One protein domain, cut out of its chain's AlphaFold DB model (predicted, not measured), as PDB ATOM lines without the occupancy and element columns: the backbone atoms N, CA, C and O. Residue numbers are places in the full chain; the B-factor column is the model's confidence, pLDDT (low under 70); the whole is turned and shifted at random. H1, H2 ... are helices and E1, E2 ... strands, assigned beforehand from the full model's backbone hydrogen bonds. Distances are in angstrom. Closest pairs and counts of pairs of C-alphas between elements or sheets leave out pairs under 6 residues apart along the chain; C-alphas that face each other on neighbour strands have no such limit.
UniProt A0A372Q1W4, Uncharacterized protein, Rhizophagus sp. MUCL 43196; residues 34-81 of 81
ATOM      1  N   TYR A  34     -31.873 -34.805  22.133       88.00
ATOM      2  CA  TYR A  34     -32.156 -34.778  23.558       88.00
ATOM      3  C   TYR A  34     -33.617 -35.157  23.776       88.00
ATOM      4  O   TYR A  34     -34.534 -34.447  23.352       88.00
ATOM      5  N   ALA A  35     -33.826 -36.323  24.388       86.75
ATOM      6  CA  ALA A  35     -35.156 -36.815  24.743       86.75
ATOM      7  C   ALA A  35     -35.730 -36.116  25.988       86.75
ATOM      8  O   ALA A  35     -36.945 -36.111  26.177       86.75
ATOM      9  N   GLU A  36     -34.858 -35.529  26.804       82.19
ATOM     10  CA  GLU A  36     -35.174 -34.730  27.984       82.19
ATOM     11  C   GLU A  36     -34.440 -33.389  27.870       82.19
ATOM     12  O   GLU A  36     -33.376 -33.312  27.253       82.19
ATOM     13  N   GLU A  37     -35.013 -32.324  28.429       81.44
ATOM     14  CA  GLU A  37     -34.384 -31.003  28.402       81.44
ATOM     15  C   GLU A  37     -33.121 -30.996  29.281       81.44
ATOM     16  O   GLU A  37     -33.187 -31.449  30.429       81.44
ATOM     17  N   PRO A  38     -31.977 -30.491  28.776       79.62
ATOM     18  CA  PRO A  38     -30.764 -30.381  29.576       79.62
ATOM     19  C   PRO A  38     -31.006 -29.544  30.829       79.62
ATOM     20  O   PRO A  38     -31.584 -28.468  30.767       79.62
ATOM     21  N   MET A  39     -30.487 -29.989  31.973       79.44
ATOM     22  CA  MET A  39     -30.730 -29.332  33.265       79.44
ATOM     23  C   MET A  39     -30.192 -27.888  33.341       79.44
ATOM     24  O   MET A  39     -30.555 -27.126  34.238       79.44
ATOM     25  N   SER A  40     -29.296 -27.510  32.423       79.81
ATOM     26  CA  SER A  40     -28.823 -26.141  32.267       79.81
ATOM     27  C   SER A  40     -28.364 -25.851  30.837       79.81
ATOM     28  O   SER A  40     -27.989 -26.746  30.082       79.81
ATOM     29  N   ILE A  41     -28.289 -24.563  30.495       81.62
ATOM     30  CA  ILE A  41     -27.685 -24.112  29.235       81.62
ATOM     31  C   ILE A  41     -26.196 -24.473  29.129       81.62
ATOM     32  O   ILE A  41     -25.693 -24.688  28.033       81.62
ATOM     33  N   ILE A  42     -25.486 -24.550  30.260       82.94
ATOM     34  CA  ILE A  42     -24.064 -24.914  30.287       82.94
ATOM     35  C   ILE A  42     -23.902 -26.379  29.887       82.94
ATOM     36  O   ILE A  42     -23.030 -26.680  29.079       82.94
ATOM     37  N   ASN A  43     -24.770 -27.254  30.399       80.06
ATOM     38  CA  ASN A  43     -24.802 -28.667  30.029       80.06
ATOM     39  C   ASN A  43     -25.015 -28.810  28.520       80.06
ATOM     40  O   ASN A  43     -24.172 -29.381  27.842       80.06
ATOM     41  N   LEU A  44     -26.045 -28.148  27.980       82.25
ATOM     42  CA  LEU A  44     -26.319 -28.164  26.542       82.25
ATOM     43  C   LEU A  44     -25.113 -27.714  25.701       82.25
ATOM     44  O   LEU A  44     -24.822 -28.315  24.671       82.25
ATOM     45  N   ILE A  45     -24.421 -26.646  26.111       82.94
ATOM     46  CA  ILE A  45     -23.244 -26.149  25.384       82.94
ATOM     47  C   ILE A  45     -22.106 -27.171  25.437       82.94
ATOM     48  O   ILE A  45     -21.524 -27.468  24.400       82.94
ATOM     49  N   GLN A  46     -21.813 -27.732  26.611       79.44
ATOM     50  CA  GLN A  46     -20.765 -28.746  26.772       79.44
ATOM     51  C   GLN A  46     -21.066 -30.015  25.968       79.44
ATOM     52  O   GLN A  46     -20.167 -30.612  25.388       79.44
ATOM     53  N   GLU A  47     -22.332 -30.413  25.893       77.38
ATOM     54  CA  GLU A  47     -22.768 -31.562  25.103       77.38
ATOM     55  C   GLU A  47     -22.656 -31.294  23.601       77.38
ATOM     56  O   GLU A  47     -22.236 -32.159  22.828       77.38
ATOM     57  N   ALA A  48     -23.002 -30.073  23.185       78.00
ATOM     58  CA  ALA A  48     -22.904 -29.658  21.795       78.00
ATOM     59  C   ALA A  48     -21.465 -29.656  21.274       78.00
ATOM     60  O   ALA A  48     -21.239 -29.885  20.086       78.00
ATOM     61  N   GLU A  49     -20.491 -29.469  22.163       74.44
ATOM     62  CA  GLU A  49     -19.077 -29.526  21.810       74.44
ATOM     63  C   GLU A  49     -18.625 -30.916  21.349       74.44
ATOM     64  O   GLU A  49     -17.629 -30.977  20.643       74.44
ATOM     65  N   TYR A  50     -19.332 -32.011  21.663       74.25
ATOM     66  CA  TYR A  50     -18.914 -33.369  21.270       74.25
ATOM     67  C   TYR A  50     -19.249 -33.753  19.818       74.25
ATOM     68  O   TYR A  50     -18.796 -34.800  19.344       74.25
ATOM     69  N   ALA A  51     -20.041 -32.950  19.102       77.94
ATOM     70  CA  ALA A  51     -20.449 -33.221  17.722       77.94
ATOM     71  C   ALA A  51     -19.824 -32.224  16.726       77.94
ATOM     72  O   ALA A  51     -19.492 -31.096  17.070       77.94
ATOM     73  N   GLY A  52     -19.653 -32.633  15.461       70.62
ATOM     74  CA  GLY A  52     -19.150 -31.745  14.396       70.62
ATOM     75  C   GLY A  52     -17.654 -31.394  14.458       70.62
ATOM     76  O   GLY A  52     -17.207 -30.446  13.809       70.62
ATOM     77  N   HIS A  53     -16.844 -32.151  15.207       72.25
ATOM     78  CA  HIS A  53     -15.387 -31.951  15.293       72.25
ATOM     79  C   HIS A  53     -14.634 -32.131  13.963       72.25
ATOM     80  O   HIS A  53     -13.496 -31.680  13.832       72.25
ATOM     81  N   ASP A  54     -15.234 -32.796  12.978       73.56
ATOM     82  CA  ASP A  54     -14.682 -32.967  11.630       73.56
ATOM     83  C   ASP A  54     -14.889 -31.748  10.714       73.56
ATOM     84  O   ASP A  54     -14.471 -31.773   9.555       73.56
ATOM     85  N   GLY A  55     -15.504 -30.677  11.228       72.50
ATOM     86  CA  GLY A  55     -15.842 -29.478  10.464       72.50
ATOM     87  C   GLY A  55     -17.175 -29.580   9.720       72.50
ATOM     88  O   GLY A  55     -17.560 -28.619   9.050       72.50
ATOM     89  N   ASN A  56     -17.893 -30.701   9.844       75.56
ATOM     90  CA  ASN A  56     -19.258 -30.815   9.353       75.56
ATOM     91  C   ASN A  56     -20.248 -30.226  10.361       75.56
ATOM     92  O   ASN A  56     -20.046 -30.238  11.574       75.56
ATOM     93  N   THR A  57     -21.361 -29.707   9.847       79.50
ATOM     94  CA  THR A  57     -22.435 -29.194  10.696       79.50
ATOM     95  C   THR A  57     -23.115 -30.344  11.434       79.50
ATOM     96  O   THR A  57     -23.707 -31.220  10.803       79.50
ATOM     97  N   ALA A  58     -23.074 -30.305  12.766       84.12
ATOM     98  CA  ALA A  58     -23.916 -31.132  13.617       84.12
ATOM     99  C   ALA A  58     -25.244 -30.422  13.921       84.12
ATOM    100  O   ALA A  58     -25.295 -29.200  14.082       84.12
ATOM    101  N   ILE A  59     -26.329 -31.191  13.991       87.31
ATOM    102  CA  ILE A  59     -27.668 -30.703  14.329       87.31
ATOM    103  C   ILE A  59     -28.026 -31.178  15.735       87.31
ATOM    104  O   ILE A  59     -28.029 -32.377  16.010       87.31
ATOM    105  N   HIS A  60     -28.397 -30.237  16.599       87.06
ATOM    106  CA  HIS A  60     -28.879 -30.510  17.950       87.06
ATOM    107  C   HIS A  60     -30.394 -30.302  17.999       87.06
ATOM    108  O   HIS A  60     -30.890 -29.233  17.634       87.06
ATOM    109  N   VAL A  61     -31.135 -31.327  18.424       89.81
ATOM    110  CA  VAL A  61     -32.603 -31.298  18.529       89.81
ATOM    111  C   VAL A  61     -33.006 -31.588  19.966       89.81
ATOM    112  O   VAL A  61     -32.687 -32.649  20.487       89.81
ATOM    113  N   ILE A  62     -33.735 -30.665  20.592       89.69
ATOM    114  CA  ILE A  62     -34.230 -30.820  21.963       89.69
ATOM    115  C   ILE A  62     -35.739 -31.020  21.922       89.69
ATOM    116  O   ILE A  62     -36.472 -30.154  21.437       89.69
ATOM    117  N   PHE A  63     -36.205 -32.146  22.454       89.31
ATOM    118  CA  PHE A  63     -37.615 -32.330  22.765       89.31
ATOM    119  C   PHE A  63     -37.884 -31.862  24.193       89.31
ATOM    120  O   PHE A  63     -37.199 -32.263  25.126       89.31
ATOM    121  N   PHE A  64     -38.888 -31.003  24.363       87.00
ATOM    122  CA  PHE A  64     -39.291 -30.511  25.677       87.00
ATOM    123  C   PHE A  64     -40.803 -30.290  25.744       87.00
ATOM    124  O   PHE A  64     -41.473 -30.017  24.741       87.00
ATOM    125  N   SER A  65     -41.343 -30.363  26.955       89.25
ATOM    126  CA  SER A  65     -42.719 -30.027  27.288       89.25
ATOM    127  C   SER A  65     -42.777 -29.081  28.490       89.25
ATOM    128  O   SER A  65     -41.842 -28.957  29.278       89.25
ATOM    129  N   LYS A  66     -43.927 -28.421  28.686       85.75
ATOM    130  CA  LYS A  66     -44.147 -27.559  29.865       85.75
ATOM    131  C   LYS A  66     -44.041 -28.320  31.192       85.75
ATOM    132  O   LYS A  66     -43.751 -27.709  32.216       85.75
ATOM    133  N   LYS A  67     -44.316 -29.627  31.183       87.38
ATOM    134  CA  LYS A  67     -44.226 -30.475  32.374       87.38
ATOM    135  C   LYS A  67     -42.768 -30.668  32.793       87.38
ATOM    136  O   LYS A  67     -42.488 -30.644  33.986       87.38
ATOM    137  N   ASP A  68     -41.869 -30.787  31.822       83.19
ATOM    138  CA  ASP A  68     -40.445 -31.035  32.064       83.19
ATOM    139  C   ASP A  68     -39.800 -29.833  32.760       83.19
ATOM    140  O   ASP A  68     -39.112 -29.992  33.761       83.19
ATOM    141  N   ILE A  69     -40.169 -28.619  32.336       80.75
ATOM    142  CA  ILE A  69     -39.754 -27.373  32.994       80.75
ATOM    143  C   ILE A  69     -40.152 -27.384  34.479       80.75
ATOM    144  O   ILE A  69     -39.344 -27.058  35.345       80.75
ATOM    145  N   HIS A  70     -41.392 -27.773  34.792       82.75
ATOM    146  CA  HIS A  70     -41.872 -27.807  36.176       82.75
ATOM    147  C   HIS A  70     -41.089 -28.809  37.034       82.75
ATOM    148  O   HIS A  70     -40.702 -28.475  38.150       82.75
ATOM    149  N   ILE A  71     -40.820 -30.001  36.493       83.56
ATOM    150  CA  ILE A  71     -40.022 -31.034  37.167       83.56
ATOM    151  C   ILE A  71     -38.601 -30.524  37.431       83.56
ATOM    152  O   ILE A  71     -38.132 -30.623  38.565       83.56
ATOM    153  N   ASN A  72     -37.952 -29.914  36.434       80.44
ATOM    154  CA  ASN A  72     -36.603 -29.364  36.584       80.44
ATOM    155  C   ASN A  72     -36.548 -28.298  37.690       80.44
ATOM    156  O   ASN A  72     -35.682 -28.367  38.563       80.44
ATOM    157  N   TYR A  73     -37.514 -27.373  37.739       83.38
ATOM    158  CA  TYR A  73     -37.595 -26.392  38.828       83.38
ATOM    159  C   TYR A  73     -37.799 -27.033  40.204       83.38
ATOM    160  O   TYR A  73     -37.171 -26.591  41.166       83.38
ATOM    161  N   SER A  74     -38.653 -28.055  40.314       82.81
ATOM    162  CA  SER A  74     -38.870 -28.770  41.578       82.81
ATOM    163  C   SER A  74     -37.589 -29.442  42.077       82.81
ATOM    164  O   SER A  74     -37.231 -29.255  43.236       82.81
ATOM    165  N   ILE A  75     -36.864 -30.144  41.201       83.31
ATOM    166  CA  ILE A  75     -35.603 -30.823  41.552       83.31
ATOM    167  C   ILE A  75     -34.546 -29.812  42.012       83.31
ATOM    168  O   ILE A  75     -33.864 -30.030  43.015       83.31
ATOM    169  N   ILE A  76     -34.417 -28.693  41.294       82.00
ATOM    170  CA  ILE A  76     -33.468 -27.632  41.643       82.00
ATOM    171  C   ILE A  76     -33.838 -27.016  43.001       82.00
ATOM    172  O   ILE A  76     -32.966 -26.837  43.844       82.00
ATOM    173  N   ALA A  77     -35.119 -26.732  43.248       83.00
ATOM    174  CA  ALA A  77     -35.574 -26.156  44.514       83.00
ATOM    175  C   ALA A  77     -35.365 -27.089  45.723       83.00
ATOM    176  O   ALA A  77     -35.095 -26.603  46.823       83.00
ATOM    177  N   GLU A  78     -35.464 -28.407  45.537       83.31
ATOM    178  CA  GLU A  78     -35.151 -29.398  46.577       83.31
ATOM    179  C   GLU A  78     -33.656 -29.446  46.918       83.31
ATOM    180  O   GLU A  78     -33.313 -29.655  48.073       83.31
ATOM    181  N   HIS A  79     -32.768 -29.224  45.945       72.06
ATOM    182  CA  HIS A  79     -31.313 -29.280  46.151       72.06
ATOM    183  C   HIS A  79     -30.698 -28.014  46.771       72.06
ATOM    184  O   HIS A  79     -29.531 -28.036  47.157       72.06
ATOM    185  N   ILE A  80     -31.440 -26.903  46.817       72.56
ATOM    186  CA  ILE A  80     -30.959 -25.613  47.350       72.56
ATOM    187  C   ILE A  80     -31.404 -25.401  48.815       72.56
ATOM    188  O   ILE A  80     -30.905 -24.491  49.477       72.56
ATOM    189  N   ASN A  81     -32.312 -26.237  49.332       52.22
ATOM    190  CA  ASN A  81     -32.718 -26.262  50.747       52.22
ATOM    191  C   ASN A  81     -31.931 -27.304  51.545       52.22
ATOM    192  O   ASN A  81     -31.719 -27.056  52.754       52.22
TER     193      ASN A  81
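AT A GLANCE: This is residues 34 to 81 of the 81 residues of an uncharacterized protein of Rhizophagus sp. MUCL 43196 (UniProt A0A372Q1W4). A loose, open frame with H2, the longest helix, at one end and a bare turn, residues 52 to 57, sticking out at the other, the chain between them folding back on itself. The short helix H1 leads out toward that turn, and E1 runs back from it past H1 to a corner, where H2 sets off in a new direction. The printed part has 48 residues with two named helices and one named strand, in the order H1, E1, H2, and the class is mostly helix. It is loose, with a radius of gyration of the C-alphas of 13.6 A, and the C-alphas span 43 by 21 by 11 A along their three main axes.

IN THESE COORDINATES: H2 is residues 66 to 79, 14 residues from Lys 66 to His 79, and measures 20.8 A from first to last C-alpha. Its C-alpha 66 stands at (-44.147, -27.559, 29.865) and its C-alpha 79 at (-31.313, -29.280, 46.151). E1 is the strand of residues 59 to 62, Ile 59 to Ile 62, 10.1 A from first to last C-alpha. H1 is residues 41 to 48, Ile 41 to Ala 48, 10.4 A from first to last C-alpha, and begins with C-alpha 41 at (-27.685, -24.112, 29.235).

HOW THE PARTS SIT: H2 and E1 are apart, though a tight link of 3 residues joins them. H2 and H1 are apart as well. H1 and E1 have 1 pair of C-alphas within 8 A: the closest C-alphas of the two are those of Ala 48 and His 60, 7.2 A apart. The centres of H1 and E1 are 11.5 A apart. E1 pairs with no named strand. In H1 and H2 every O i to N i+4 pair is within hydrogen-bond range.

THE WHOLE: The outline is a rod, but only just, with its longest span of 43 A. The two C-alphas farthest apart are those of Gly 55 and Asn 81, at 43.8 A, while the C-alphas of the first and last printed residues, Tyr 34 and Asn 81, are 28.5 A apart. Residues 52 to 57 stand free, with no C-alpha 8 or more residues away along the chain within 10 A. The link from H1 to E1, 10 residues, is short, and no link is long. The printed part has no cut and ends at residue 81, the chain's last residue. The mean pLDDT of the printed part is 80.7, and one printed residue, Asn 81, is under 70.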